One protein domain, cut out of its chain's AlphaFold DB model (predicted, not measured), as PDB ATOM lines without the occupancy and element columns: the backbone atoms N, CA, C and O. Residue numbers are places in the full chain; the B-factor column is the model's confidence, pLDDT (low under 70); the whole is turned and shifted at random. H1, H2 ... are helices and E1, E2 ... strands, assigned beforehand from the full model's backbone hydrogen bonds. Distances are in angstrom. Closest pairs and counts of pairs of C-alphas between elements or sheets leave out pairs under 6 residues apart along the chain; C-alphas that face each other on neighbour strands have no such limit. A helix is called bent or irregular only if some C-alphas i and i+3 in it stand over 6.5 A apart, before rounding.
ATOM      1  N   GLN A   2      48.093  38.596   2.317       79.88
ATOM      2  CA  GLN A   2      48.366  37.242   1.799       79.88
ATOM      3  C   GLN A   2      49.811  36.785   2.068       79.88
ATOM      4  O   GLN A   2      50.028  35.787   2.732       79.88
ATOM      5  N   VAL A   3      50.796  37.616   1.707       85.50
ATOM      6  CA  VAL A   3      52.224  37.358   1.981       85.50
ATOM      7  C   VAL A   3      52.529  37.129   3.470       85.50
ATOM      8  O   VAL A   3      53.415  36.352   3.790       85.50
ATOM      9  N   PHE A   4      51.831  37.803   4.388       90.31
ATOM     10  CA  PHE A   4      52.048  37.642   5.830       90.31
ATOM     11  C   PHE A   4      51.375  36.376   6.369       90.31
ATOM     12  O   PHE A   4      51.950  35.688   7.204       90.31
ATOM     13  N   PHE A   5      50.178  36.049   5.880       95.62
ATOM     14  CA  PHE A   5      49.519  34.796   6.231       95.62
ATOM     15  C   PHE A   5      50.342  33.596   5.746       95.62
ATOM     16  O   PHE A   5      50.745  32.769   6.560       95.62
ATOM     17  N   ASP A   6      50.677  33.575   4.454       95.88
ATOM     18  CA  ASP A   6      51.350  32.452   3.795       95.88
ATOM     19  C   ASP A   6      52.783  32.234   4.306       95.88
ATOM     20  O   ASP A   6      53.230  31.095   4.403       95.88
ATOM     21  N   ASN A   7      53.515  33.305   4.643       96.19
ATOM     22  CA  ASN A   7      54.928  33.198   5.034       96.19
ATOM     23  C   ASN A   7      55.173  33.237   6.546       96.19
ATOM     24  O   ASN A   7      56.272  32.884   6.972       96.19
ATOM     25  N   THR A   8      54.203  33.694   7.342       96.88
ATOM     26  CA  THR A   8      54.376  33.856   8.793       96.88
ATOM     27  C   THR A   8      53.327  33.068   9.560       96.88
ATOM     28  O   THR A   8      53.672  32.073  10.187       96.88
ATOM     29  N   ILE A   9      52.055  33.479   9.492       97.94
ATOM     30  CA  ILE A   9      51.013  32.931  10.372       97.94
ATOM     31  C   ILE A   9      50.809  31.437  10.121       97.94
ATOM     32  O   ILE A   9      50.896  30.652  11.059       97.94
ATOM     33  N   TYR A  10      50.558  31.027   8.877       98.06
ATOM     34  CA  TYR A  10      50.224  29.637   8.566       98.06
ATOM     35  C   TYR A  10      51.398  28.663   8.801       98.06
ATOM     36  O   TYR A  10      51.190  27.632   9.453       98.06
ATOM     37  N   PRO A  11      52.646  28.963   8.379       98.06
ATOM     38  CA  PRO A  11      53.796  28.127   8.720       98.06
ATOM     39  C   PRO A  11      54.052  28.044  10.225       98.06
ATOM     40  O   PRO A  11      54.320  26.960  10.741       98.06
ATOM     41  N   ASN A  12      53.935  29.163  10.949       98.50
ATOM     42  CA  ASN A  12      54.080  29.151  12.400       98.50
ATOM     43  C   ASN A  12      52.974  28.321  13.054       98.50
ATOM     44  O   ASN A  12      53.273  27.515  13.924       98.50
ATOM     45  N   ALA A  13      51.722  28.472  12.623       98.31
ATOM     46  CA  ALA A  13      50.589  27.746  13.189       98.31
ATOM     47  C   ALA A  13      50.757  26.239  13.020       98.31
ATOM     48  O   ALA A  13      50.689  25.495  13.995       98.31
ATOM     49  N   THR A  14      51.068  25.794  11.805       97.44
ATOM     50  CA  THR A  14      51.239  24.366  11.523       97.44
ATOM     51  C   THR A  14      52.445  23.755  12.236       97.44
ATOM     52  O   THR A  14      52.369  22.614  12.685       97.44
ATOM     53  N   ASN A  15      53.528  24.516  12.415       98.06
ATOM     54  CA  ASN A  15      54.718  24.062  13.132       98.06
ATOM     55  C   ASN A  15      54.535  24.068  14.663       98.06
ATOM     56  O   ASN A  15      54.818  23.080  15.328       98.06
ATOM     57  N   ILE A  16      54.046  25.174  15.230       98.19
ATOM     58  CA  ILE A  16      53.947  25.391  16.684       98.19
ATOM     59  C   ILE A  16      52.782  24.605  17.283       98.19
ATOM     60  O   ILE A  16      52.938  23.975  18.328       98.19
ATOM     61  N   LEU A  17      51.620  24.612  16.621       98.19
ATOM     62  CA  LEU A  17      50.454  23.842  17.062       98.19
ATOM     63  C   LEU A  17      50.552  22.364  16.654       98.19
ATOM     64  O   LEU A  17      49.759  21.538  17.116       98.19
ATOM     65  N   ASN A  18      51.535  22.037  15.806       97.12
ATOM     66  CA  ASN A  18      51.834  20.694  15.316       97.12
ATOM     67  C   ASN A  18      50.596  19.990  14.732       97.12
ATOM     68  O   ASN A  18      50.336  18.821  15.006       97.12
ATOM     69  N   ASN A  19      49.792  20.742  13.979       96.25
ATOM     70  CA  ASN A  19      48.553  20.286  13.360       96.25
ATOM     71  C   ASN A  19      48.229  21.113  12.120       96.25
ATOM     72  O   ASN A  19      48.742  22.210  11.924       96.25
ATOM     73  N   THR A  20      47.337  20.588  11.289       96.94
ATOM     74  CA  THR A  20      46.857  21.266  10.083       96.94
ATOM     75  C   THR A  20      45.333  21.337  10.069       96.94
ATOM     76  O   THR A  20      44.686  20.503  10.718       96.94
ATOM     77  N   PRO A  21      44.743  22.266   9.298       97.38
ATOM     78  CA  PRO A  21      43.319  22.224   8.986       97.38
ATOM     79  C   PRO A  21      42.889  20.900   8.330       97.38
ATOM     80  O   PRO A  21      43.733  20.134   7.849       97.38
ATOM     81  N   THR A  22      41.595  20.589   8.357       95.56
ATOM     82  CA  THR A  22      41.017  19.358   7.784       95.56
ATOM     83  C   THR A  22      41.156  19.236   6.269       95.56
ATOM     84  O   THR A  22      41.323  18.114   5.802       95.56
ATOM     85  N   ASP A  23      41.156  20.361   5.551       95.56
ATOM     86  CA  ASP A  23      41.116  20.459   4.086       95.56
ATOM     87  C   ASP A  23      39.869  19.786   3.486       95.56
ATOM     88  O   ASP A  23      39.959  18.893   2.642       95.56
ATOM     89  N   VAL A  24      38.682  20.172   3.970       94.06
ATOM     90  CA  VAL A  24      37.413  19.490   3.640       94.06
ATOM     91  C   VAL A  24      37.046  19.565   2.154       94.06
ATOM     92  O   VAL A  24      36.426  18.634   1.634       94.06
ATOM     93  N   ASP A  25      37.483  20.609   1.445       94.50
ATOM     94  CA  ASP A  25      37.265  20.783   0.003       94.50
ATOM     95  C   ASP A  25      38.456  20.340  -0.872       94.50
ATOM     96  O   ASP A  25      38.390  20.419  -2.105       94.50
ATOM     97  N   ASN A  26      39.512  19.790  -0.260       95.06
ATOM     98  CA  ASN A  26      40.728  19.281  -0.905       95.06
ATOM     99  C   ASN A  26      41.499  20.328  -1.734       95.06
ATOM    100  O   ASN A  26      42.136  19.985  -2.743       95.06
ATOM    101  N   ASN A  27      41.446  21.611  -1.363       95.38
ATOM    102  CA  ASN A  27      42.124  22.684  -2.090       95.38
ATOM    103  C   ASN A  27      43.450  23.147  -1.435       95.38
ATOM    104  O   ASN A  27      44.209  23.891  -2.070       95.38
ATOM    105  N   ASN A  28      43.750  22.659  -0.225       94.31
ATOM    106  CA  ASN A  28      44.891  22.979   0.640       94.31
ATOM    107  C   ASN A  28      45.015  24.467   1.021       94.31
ATOM    108  O   ASN A  28      46.126  24.995   1.137       94.31
ATOM    109  N   LYS A  29      43.897  25.177   1.182       95.44
ATOM    110  CA  LYS A  29      43.866  26.617   1.477       95.44
ATOM    111  C   LYS A  29      42.920  26.926   2.622       95.44
ATOM    112  O   LYS A  29      41.933  26.250   2.852       95.44
ATOM    113  N   VAL A  30      43.216  28.041   3.280       97.81
ATOM    114  CA  VAL A  30      42.305  28.713   4.203       97.81
ATOM    115  C   VAL A  30      41.820  29.993   3.527       97.81
ATOM    116  O   VAL A  30      42.619  30.768   2.993       97.81
ATOM    117  N   ILE A  31      40.510  30.215   3.525       97.62
ATOM    118  CA  ILE A  31      39.867  31.390   2.944       97.62
ATOM    119  C   ILE A  31      39.796  32.481   4.015       97.62
ATOM    120  O   ILE A  31      39.206  32.288   5.071       97.62
ATOM    121  N   LEU A  32      40.364  33.652   3.726       97.12
ATOM    122  CA  LEU A  32      40.207  34.846   4.561       97.12
ATOM    123  C   LEU A  32      39.084  35.714   3.978       97.12
ATOM    124  O   LEU A  32      39.286  36.382   2.958       97.12
ATOM    125  N   LEU A  33      37.901  35.696   4.595       96.25
ATOM    126  CA  LEU A  33      36.733  36.439   4.123       96.25
ATOM    127  C   LEU A  33      36.570  37.756   4.888       96.25
ATOM    128  O   LEU A  33      36.232  37.766   6.066       96.25
ATOM    129  N   TYR A  34      36.747  38.874   4.182       94.69
ATOM    130  CA  TYR A  34      36.596  40.220   4.738       94.69
ATOM    131  C   TYR A  34      35.239  40.834   4.418       94.69
ATOM    132  O   TYR A  34      34.879  40.962   3.247       94.69
ATOM    133  N   TYR A  35      34.533  41.306   5.441       92.56
ATOM    134  CA  TYR A  35      33.323  42.111   5.274       92.56
ATOM    135  C   TYR A  35      33.075  42.998   6.495       92.56
ATOM    136  O   TYR A  35      33.772  42.917   7.505       92.56
ATOM    137  N   ASN A  36      32.118  43.917   6.372       91.12
ATOM    138  CA  ASN A  36      31.738  44.792   7.471       91.12
ATOM    139  C   ASN A  36      30.927  44.000   8.505       91.12
ATOM    140  O   ASN A  36      29.809  43.586   8.207       91.12
ATOM    141  N   MET A  37      31.496  43.817   9.697       89.88
ATOM    142  CA  MET A  37      30.839  43.155  10.832       89.88
ATOM    143  C   MET A  37      30.304  44.146  11.873       89.88
ATOM    144  O   MET A  37      29.835  43.738  12.930       89.88
ATOM    145  N   ASN A  38      30.373  45.452  11.604       83.75
ATOM    146  CA  ASN A  38      29.807  46.450  12.501       83.75
ATOM    147  C   ASN A  38      28.294  46.485  12.275       83.75
ATOM    148  O   ASN A  38      27.819  47.008  11.264       83.75
ATOM    149  N   PHE A  39      27.536  45.926  13.213       71.19
ATOM    150  CA  PHE A  39      26.085  46.055  13.235       71.19
ATOM    151  C   PHE A  39      25.708  47.434  13.794       71.19
ATOM    152  O   PHE A  39      26.274  47.877  14.789       71.19
ATOM    153  N   GLU A  40      24.753  48.133  13.166       56.38
ATOM    154  CA  GLU A  40      24.426  49.540  13.479       56.38
ATOM    155  C   GLU A  40      23.945  49.798  14.925       56.38
ATOM    156  O   GLU A  40      23.819  50.951  15.334       56.38
ATOM    157  N   SER A  41      23.679  48.748  15.708       52.91
ATOM    158  CA  SER A  41      23.143  48.826  17.071       52.91
ATOM    159  C   SER A  41      24.086  48.350  18.180       52.91
ATOM    160  O   SER A  41      23.702  48.432  19.345       52.91
ATOM    161  N   GLU A  42      25.287  47.858  17.869       52.16
ATOM    162  CA  GLU A  42      26.181  47.274  18.876       52.16
ATOM    163  C   GLU A  42      27.473  48.085  19.007       52.16
ATOM    164  O   GLU A  42      28.228  48.259  18.055       52.16
ATOM    165  N   ASN A  43      27.753  48.565  20.224       51.66
ATOM    166  CA  ASN A  43      29.021  49.222  20.571       51.66
ATOM    167  C   ASN A  43      30.226  48.256  20.565       51.66
ATOM    168  O   ASN A  43      31.340  48.684  20.854       51.66
ATOM    169  N   ASN A  44      30.016  46.979  20.227       55.34
ATOM    170  CA  ASN A  44      31.044  45.949  20.155       55.34
ATOM    171  C   ASN A  44      31.140  45.434  18.719       55.34
ATOM    172  O   ASN A  44      30.366  44.581  18.295       55.34
ATOM    173  N   ALA A  45      32.096  45.964  17.959       67.12
ATOM    174  CA  ALA A  45      32.435  45.395  16.665       67.12
ATOM    175  C   ALA A  45      33.085  44.019  16.874       67.12
ATOM    176  O   ALA A  45      34.108  43.911  17.552       67.12
ATOM    177  N   LEU A  46      32.505  42.971  16.284       85.62
ATOM    178  CA  LEU A  46      33.155  41.665  16.203       85.62
ATOM    179  C   LEU A  46      34.432  41.814  15.365       85.62
ATOM    180  O   LEU A  46      34.382  42.381  14.275       85.62
ATOM    181  N   LEU A  47      35.572  41.345  15.871       90.94
ATOM    182  CA  LEU A  47      36.860  41.481  15.175       90.94
ATOM    183  C   LEU A  47      37.013  40.441  14.056       90.94
ATOM    184  O   LEU A  47      37.527  40.730  12.974       90.94
ATOM    185  N   GLY A  48      36.539  39.232  14.326       93.88
ATOM    186  CA  GLY A  48      36.527  38.087  13.432       93.88
ATOM    187  C   GLY A  48      35.905  36.890  14.142       93.88
ATOM    188  O   GLY A  48      35.533  36.998  15.309       93.88
ATOM    189  N   TYR A  49      35.736  35.795  13.410       94.56
ATOM    190  CA  TYR A  49      35.334  34.508  13.966       94.56
ATOM    191  C   TYR A  49      35.674  33.359  13.008       94.56
ATOM    192  O   TYR A  49      35.772  33.531  11.787       94.56
ATOM    193  N   PHE A  50      35.773  32.159  13.565       95.50
ATOM    194  CA  PHE A  50      35.733  30.889  12.854       95.50
ATOM    195  C   PHE A  50      34.380  30.191  13.077       95.50
ATOM    196  O   PHE A  50      33.904  30.068  14.207       95.50
ATOM    197  N   TRP A  51      33.747  29.714  12.000       93.62
ATOM    198  CA  TRP A  51      32.487  28.968  12.073       93.62
ATOM    199  C   TRP A  51      32.719  27.473  11.859       93.62
ATOM    200  O   TRP A  51      32.969  27.016  10.748       93.62
ATOM    201  N   SER A  52      32.595  26.692  12.932       92.44
ATOM    202  CA  SER A  52      32.921  25.258  12.945       92.44
ATOM    203  C   SER A  52      32.129  24.411  11.949       92.44
ATOM    204  O   SER A  52      32.648  23.425  11.428       92.44
ATOM    205  N   TYR A  53      30.878  24.782  11.677       92.25
ATOM    206  CA  TYR A  53      30.005  24.019  10.787       92.25
ATOM    207  C   TYR A  53      30.431  24.097   9.319       92.25
ATOM    208  O   TYR A  53      30.039  23.220   8.554       92.25
ATOM    209  N   ASP A  54      31.269  25.067   8.933       94.88
ATOM    210  CA  ASP A  54      31.806  25.134   7.570       94.88
ATOM    211  C   ASP A  54      32.714  23.947   7.227       94.88
ATOM    212  O   ASP A  54      32.950  23.691   6.054       94.88
ATOM    213  N   LEU A  55      33.176  23.167   8.212       94.31
ATOM    214  CA  LEU A  55      34.000  21.974   7.979       94.31
ATOM    215  C   LEU A  55      33.193  20.707   7.647       94.31
ATOM    216  O   LEU A  55      33.754  19.616   7.567       94.31
ATOM    217  N   PHE A  56      31.874  20.810   7.500       91.00
ATOM    218  CA  PHE A  56      30.986  19.655   7.379       91.00
ATOM    219  C   PHE A  56      30.061  19.788   6.184       91.00
ATOM    220  O   PHE A  56      29.642  20.891   5.848       91.00
ATOM    221  N   THR A  57      29.680  18.659   5.585       88.56
ATOM    222  CA  THR A  57      28.721  18.663   4.479       88.56
ATOM    223  C   THR A  57      27.311  18.961   4.967       88.56
ATOM    224  O   THR A  57      26.931  18.563   6.076       88.56
ATOM    225  N   SER A  58      26.494  19.576   4.110       86.06
ATOM    226  CA  SER A  58      25.080  19.843   4.436       86.06
ATOM    227  C   SER A  58      24.319  18.561   4.820       86.06
ATOM    228  O   SER A  58      23.459  18.566   5.703       86.06
ATOM    229  N   GLU A  59      24.681  17.435   4.190       84.81
ATOM    230  CA  GLU A  59      24.144  16.103   4.497       84.81
ATOM    231  C   GLU A  59      24.500  15.658   5.921       84.81
ATOM    232  O   GLU A  59      23.623  15.215   6.662       84.81
ATOM    233  N   SER A  60      25.763  15.816   6.332       84.38
ATOM    234  CA  SER A  60      26.232  15.382   7.655       84.38
ATOM    235  C   SER A  60      25.618  16.175   8.812       84.38
ATOM    236  O   SER A  60      25.412  15.628   9.894       84.38
ATOM    237  N   LEU A  61      25.279  17.445   8.576       81.94
ATOM    238  CA  LEU A  61      24.702  18.325   9.589       81.94
ATOM    239  C   LEU A  61      23.172  18.266   9.650       81.94
ATOM    240  O   LEU A  61      22.583  18.800  10.591       81.94
ATOM    241  N   ASN A  62      22.514  17.677   8.641       80.38
ATOM    242  CA  ASN A  62      21.080  17.869   8.391       80.38
ATOM    243  C   ASN A  62      20.699  19.370   8.442       80.38
ATOM    244  O   ASN A  62      19.670  19.767   8.997       80.38
ATOM    245  N   TYR A  63      21.594  20.209   7.915       75.25
ATOM    246  CA  TYR A  63      21.577  21.663   8.036       75.25
ATOM    247  C   TYR A  63      22.146  22.280   6.755       75.25
ATOM    248  O   TYR A  63      23.175  21.838   6.263       75.25
ATOM    249  N   ASN A  64      21.482  23.303   6.211       74.31
ATOM    250  CA  ASN A  64      21.776  23.829   4.867       74.31
ATOM    251  C   ASN A  64      22.705  25.060   4.851       74.31
ATOM    252  O   ASN A  64      22.783  25.742   3.831       74.31
ATOM    253  N   PHE A  65      23.355  25.398   5.968       81.50
ATOM    254  CA  PHE A  65      24.214  26.584   6.069       81.50
ATOM    255  C   PHE A  65      25.636  26.188   6.475       81.50
ATOM    256  O   PHE A  65      26.051  26.376   7.618       81.50
ATOM    257  N   THR A  66      26.348  25.610   5.514       90.31
ATOM    258  CA  THR A  66      27.782  25.303   5.554       90.31
ATOM    259  C   THR A  66      28.388  25.698   4.213       90.31
ATOM    260  O   THR A  66      27.737  25.564   3.173       90.31
ATOM    261  N   ASN A  67      29.614  26.211   4.236       93.50
ATOM    262  CA  ASN A  67      30.385  26.484   3.028       93.50
ATOM    263  C   ASN A  67      31.240  25.295   2.576       93.50
ATOM    264  O   ASN A  67      31.791  25.353   1.479       93.50
ATOM    265  N   GLU A  68      31.335  24.242   3.395       93.94
ATOM    266  CA  GLU A  68      32.174  23.066   3.141       93.94
ATOM    267  C   GLU A  68      33.634  23.470   2.841       93.94
ATOM    268  O   GLU A  68      34.215  22.995   1.873       93.94
ATOM    269  N   ALA A  69      34.204  24.390   3.635       96.06
ATOM    270  CA  ALA A  69      35.544  24.957   3.455       96.06
ATOM    271  C   ALA A  69      36.151  25.523   4.757       96.06
ATOM    272  O   ALA A  69      35.449  25.950   5.673       96.06
ATOM    273  N   GLU A  70      37.479  25.629   4.812       97.62
ATOM    274  CA  GLU A  70      38.204  26.337   5.871       97.62
ATOM    275  C   GLU A  70      38.113  27.863   5.697       97.62
ATOM    276  O   GLU A  70      38.913  28.464   4.976       97.62
ATOM    277  N   ILE A  71      37.158  28.514   6.370       98.00
ATOM    278  CA  ILE A  71      36.940  29.968   6.273       98.00
ATOM    279  C   ILE A  71      37.199  30.662   7.613       98.00
ATOM    280  O   ILE A  71      36.636  30.289   8.639       98.00
ATOM    281  N   LEU A  72      38.014  31.721   7.585       97.94
ATOM    282  CA  LEU A  72      38.143  32.689   8.672       97.94
ATOM    283  C   LEU A  72      37.411  33.973   8.273       97.94
ATOM    284  O   LEU A  72      37.737  34.596   7.255       97.94
ATOM    285  N   TYR A  73      36.426  34.368   9.071       96.69
ATOM    286  CA  TYR A  73      35.617  35.560   8.853       96.69
ATOM    287  C   TYR A  73      36.264  36.730   9.588       96.69
ATOM    288  O   TYR A  73      36.545  36.639  10.780       96.69
ATOM    289  N   LEU A  74      36.524  37.837   8.891       95.75
ATOM    290  CA  LEU A  74      37.347  38.935   9.403       95.75
ATOM    291  C   LEU A  74      36.677  40.289   9.159       95.75
ATOM    292  O   LEU A  74      36.163  40.565   8.069       95.75
ATOM    293  N   ASN A  75      36.699  41.158  10.167       93.50
ATOM    294  CA  ASN A  75      36.089  42.474  10.060       93.50
ATOM    295  C   ASN A  75      36.976  43.425   9.250       93.50
ATOM    296  O   ASN A  75      38.109  43.741   9.616       93.50
ATOM    297  N   ILE A  76      36.442  43.934   8.140       91.81
ATOM    298  CA  ILE A  76      37.170  44.852   7.258       91.81
ATOM    299  C   ILE A  76      37.527  46.186   7.935       91.81
ATOM    300  O   ILE A  76      38.498  46.831   7.531       91.81
ATOM    301  N   ASN A  77      36.783  46.586   8.972       90.06
ATOM    302  CA  ASN A  77      36.987  47.859   9.667       90.06
ATOM    303  C   ASN A  77      38.223  47.869  10.575       90.06
ATOM    304  O   ASN A  77      38.755  48.944  10.842       90.06
ATOM    305  N   GLU A  78      38.745  46.700  10.957       86.81
ATOM    306  CA  GLU A  78      39.988  46.583  11.735       86.81
ATOM    307  C   GLU A  78      41.235  46.944  10.918       86.81
ATOM    308  O   GLU A  78      42.341  47.071  11.448       86.81
ATOM    309  N   GLY A  79      41.076  47.120   9.605       86.69
ATOM    310  CA  GLY A  79      42.166  47.389   8.688       86.69
ATOM    311  C   GLY A  79      42.942  46.118   8.352       86.69
ATOM    312  O   GLY A  79      43.698  45.576   9.147       86.69
ATOM    313  N   ILE A  80      42.845  45.714   7.090       88.00
ATOM    314  CA  ILE A  80      43.501  44.556   6.455       88.00
ATOM    315  C   ILE A  80      44.998  44.396   6.820       88.00
ATOM    316  O   ILE A  80      45.539  43.292   6.862       88.00
ATOM    317  N   THR A  81      45.727  45.480   7.078       87.75
ATOM    318  CA  THR A  81      47.165  45.420   7.398       87.75
ATOM    319  C   THR A  81      47.500  45.714   8.859       87.75
ATOM    320  O   THR A  81      48.686  45.791   9.181       87.75
ATOM    321  N   SER A  82      46.506  45.918   9.726       91.38
ATOM    322  CA  SER A  82      46.738  46.254  11.130       91.38
ATOM    323  C   SER A  82      47.316  45.069  11.904       91.38
ATOM    324  O   SER A  82      47.135  43.906  11.530       91.38
ATOM    325  N   THR A  83      48.023  45.360  12.998       91.19
ATOM    326  CA  THR A  83      48.466  44.323  13.939       91.19
ATOM    327  C   THR A  83      47.273  43.584  14.530       91.19
ATOM    328  O   THR A  83      47.306  42.359  14.584       91.19
ATOM    329  N   LYS A  84      46.185  44.297  14.851       91.44
ATOM    330  CA  LYS A  84      44.986  43.671  15.407       91.44
ATOM    331  C   LYS A  84      44.382  42.640  14.461       91.44
ATOM    332  O   LYS A  84      44.106  41.526  14.876       91.44
ATOM    333  N   ASN A  85      44.298  42.949  13.169       93.62
ATOM    334  CA  ASN A  85      43.823  41.988  12.181       93.62
ATOM    335  C   ASN A  85      44.747  40.757  12.052       93.62
ATOM    336  O   ASN A  85      44.260  39.648  11.855       93.62
ATOM    337  N   LYS A  86      46.074  40.915  12.168       95.88
ATOM    338  CA  LYS A  86      46.996  39.760  12.177       95.88
ATOM    339  C   LYS A  86      46.768  38.869  13.398       95.88
ATOM    340  O   LYS A  86      46.774  37.651  13.252       95.88
ATOM    341  N   GLU A  87      46.594  39.480  14.567       95.88
ATOM    342  CA  GLU A  87      46.266  38.788  15.814       95.88
ATOM    343  C   GLU A  87      44.940  38.038  15.678       95.88
ATOM    344  O   GLU A  87      44.906  36.846  15.949       95.88
ATOM    345  N   THR A  88      43.893  38.676  15.142       96.06
ATOM    346  CA  THR A  88      42.607  38.018  14.873       96.06
ATOM    347  C   THR A  88      42.766  36.828  13.927       96.06
ATOM    348  O   THR A  88      42.274  35.752  14.228       96.06
ATOM    349  N   ILE A  89      43.508  36.956  12.820       97.81
ATOM    350  CA  ILE A  89      43.750  35.809  11.925       97.81
ATOM    351  C   ILE A  89      44.445  34.658  12.668       97.81
ATOM    352  O   ILE A  89      44.080  33.502  12.476       97.81
ATOM    353  N   ALA A  90      45.457  34.954  13.486       98.25
ATOM    354  CA  ALA A  90      46.170  33.939  14.257       98.25
ATOM    355  C   ALA A  90      45.274  33.262  15.308       98.25
ATOM    356  O   ALA A  90      45.335  32.041  15.474       98.25
ATOM    357  N   HIS A  91      44.428  34.046  15.969       97.94
ATOM    358  CA  HIS A  91      43.448  33.581  16.936       97.94
ATOM    359  C   HIS A  91      42.440  32.627  16.274       97.94
ATOM    360  O   HIS A  91      42.374  31.455  16.639       97.94
ATOM    361  N   GLU A  92      41.756  33.069  15.214       98.06
ATOM    362  CA  GLU A  92      40.751  32.245  14.525       98.06
ATOM    363  C   GLU A  92      41.360  31.015  13.834       98.06
ATOM    364  O   GLU A  92      40.751  29.944  13.793       98.06
ATOM    365  N   LEU A  93      42.593  31.119  13.322       98.56
ATOM    366  CA  LEU A  93      43.305  29.961  12.775       98.56
ATOM    367  C   LEU A  93      43.611  28.916  13.859       98.56
ATOM    368  O   LEU A  93      43.621  27.721  13.563       98.56
ATOM    369  N   THR A  94      43.856  29.346  15.100       98.31
ATOM    370  CA  THR A  94      44.078  28.423  16.219       98.31
ATOM    371  C   THR A  94      42.810  27.626  16.515       98.31
ATOM    372  O   THR A  94      42.895  26.402  16.612       98.31
ATOM    373  N   HIS A  95      41.641  28.277  16.539       97.25
ATOM    374  CA  HIS A  95      40.341  27.601  16.663       97.25
ATOM    375  C   HIS A  95      40.116  26.582  15.542       97.25
ATOM    376  O   HIS A  95      39.788  25.422  15.804       97.25
ATOM    377  N   LEU A  96      40.378  26.978  14.291       97.81
ATOM    378  CA  LEU A  96      40.280  26.086  13.135       97.81
ATOM    379  C   LEU A  96      41.186  24.851  13.283       97.81
ATOM    380  O   LEU A  96      40.740  23.723  13.060       97.81
ATOM    381  N   ILE A  97      42.454  25.036  13.655       97.62
ATOM    382  CA  ILE A  97      43.417  23.935  13.817       97.62
ATOM    383  C   ILE A  97      43.036  23.029  14.998       97.62
ATOM    384  O   ILE A  97      43.106  21.805  14.867       97.62
ATOM    385  N   SER A  98      42.602  23.615  16.115       95.38
ATOM    386  CA  SER A  98      42.148  22.905  17.317       95.38
ATOM    387  C   SER A  98      40.969  21.982  17.000       95.38
ATOM    388  O   SER A  98      41.034  20.769  17.228       95.38
ATOM    389  N   LEU A  99      39.932  22.513  16.346       94.88
ATOM    390  CA  LEU A  99      38.796  21.708  15.907       94.88
ATOM    391  C   LEU A  99      39.205  20.671  14.856       94.88
ATOM    392  O   LEU A  99      38.772  19.520  14.921       94.88
ATOM    393  N   SER A 100      40.074  21.039  13.914       95.56
ATOM    394  CA  SER A 100      40.546  20.115  12.881       95.56
ATOM    395  C   SER A 100      41.240  18.891  13.473       95.56
ATOM    396  O   SER A 100      41.035  17.778  12.989       95.56
ATOM    397  N   LYS A 101      42.030  19.068  14.540       94.44
ATOM    398  CA  LYS A 101      42.638  17.956  15.276       94.44
ATOM    399  C   LYS A 101      41.576  17.036  15.878       94.44
ATOM    400  O   LYS A 101      41.625  15.828  15.654       94.44
ATOM    401  N   ARG A 102      40.568  17.594  16.553       91.25
ATOM    402  CA  ARG A 102      39.470  16.809  17.144       91.25
ATOM    403  C   ARG A 102      38.691  16.004  16.109       91.25
ATOM    404  O   ARG A 102      38.411  14.823  16.330       91.25
ATOM    405  N   ILE A 103      38.378  16.619  14.968       92.25
ATOM    406  CA  ILE A 103      37.707  15.948  13.849       92.25
ATOM    407  C   ILE A 103      38.569  14.786  13.340       92.25
ATOM    408  O   ILE A 103      38.058  13.679  13.183       92.25
ATOM    409  N   LYS A 104      39.877  15.000  13.146       92.38
ATOM    410  CA  LYS A 104      40.809  13.958  12.681       92.38
ATOM    411  C   LYS A 104      40.938  12.784  13.654       92.38
ATOM    412  O   LYS A 104      41.074  11.651  13.201       92.38
ATOM    413  N   ASP A 105      40.880  13.034  14.960       90.44
ATOM    414  CA  ASP A 105      41.025  11.981  15.972       90.44
ATOM    415  C   ASP A 105      39.745  11.177  16.205       90.44
ATOM    416  O   ASP A 105      39.795   9.969  16.435       90.44
TER     417      ASP A 105
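Overview. This is residues 2 to 105 of the 294 residues of an uncharacterized protein of Rickettsiales bacterium (UniProt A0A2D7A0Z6). A small three-stranded sheet has the long helix H4 along one face, over E2 and E3, in two layers, a sheet with a helix on one face. H1 crosses H4 on the side away from the sheet, short H2 and H3 lie beyond one end of the strands, and residues 39 to 44 stick out beyond the other. The printed part has 104 residues, with four named helices and three named strands in the order H1 E1 E2 H2 H3 E3 H4; the sheet, E1 E3 E2, is mixed, and so is the class, helices and strands. It is compact, with a radius of gyration of the C-alphas of 14.2 A, and spans 38 by 34 by 20 A.

Arrangement. Start at H1, residues 2 to 16, which touches H4, residues 83 to 105, with residues 9 to 13 alone, at a steep tilt of 45 degrees; the closest C-alphas are those of Ile 9 and Ala 90, 6.3 A apart. E1, residues 31 to 35, is parallel to E3, residues 71 to 75, with N 33 and O 72 2.9 A apart. E2, residues 48 to 50, is antiparallel to E3, with N 49 and O 73 2.9 A apart. H2, residues 52 to 55, is close to but not clearly touching H4; the closest C-alphas, of Ser 52 and Leu 96, are 7.4 A apart. H3, residues 58 to 61, is apart from H4. H4 is on the sheet at a height of 7.3 A, along the strands, at 9 degrees to E2 on the local plane. Each O i to N i+4 pair of H4 is within hydrogen-bond range, 9 of 11 in H1; H2 and H3 are too short for one.

Along the chain. Find C-alpha 2 at (48.366, 37.242, 1.799), where H1 begins; it is only just irregular, C-alphas 7 and 10 being 6.9 A apart. H4 runs 33.2 A to C-alpha 105 at (41.025, 11.981, 15.972).

Size, cuts and confidence. The C-alphas farthest apart, of Glu 40 and Asp 105, are 41.1 A apart. The printed part has no cut; the links H1 to E1 and E1 to E2 are long. Look at residues 40 to 45 for pLDDT under 70.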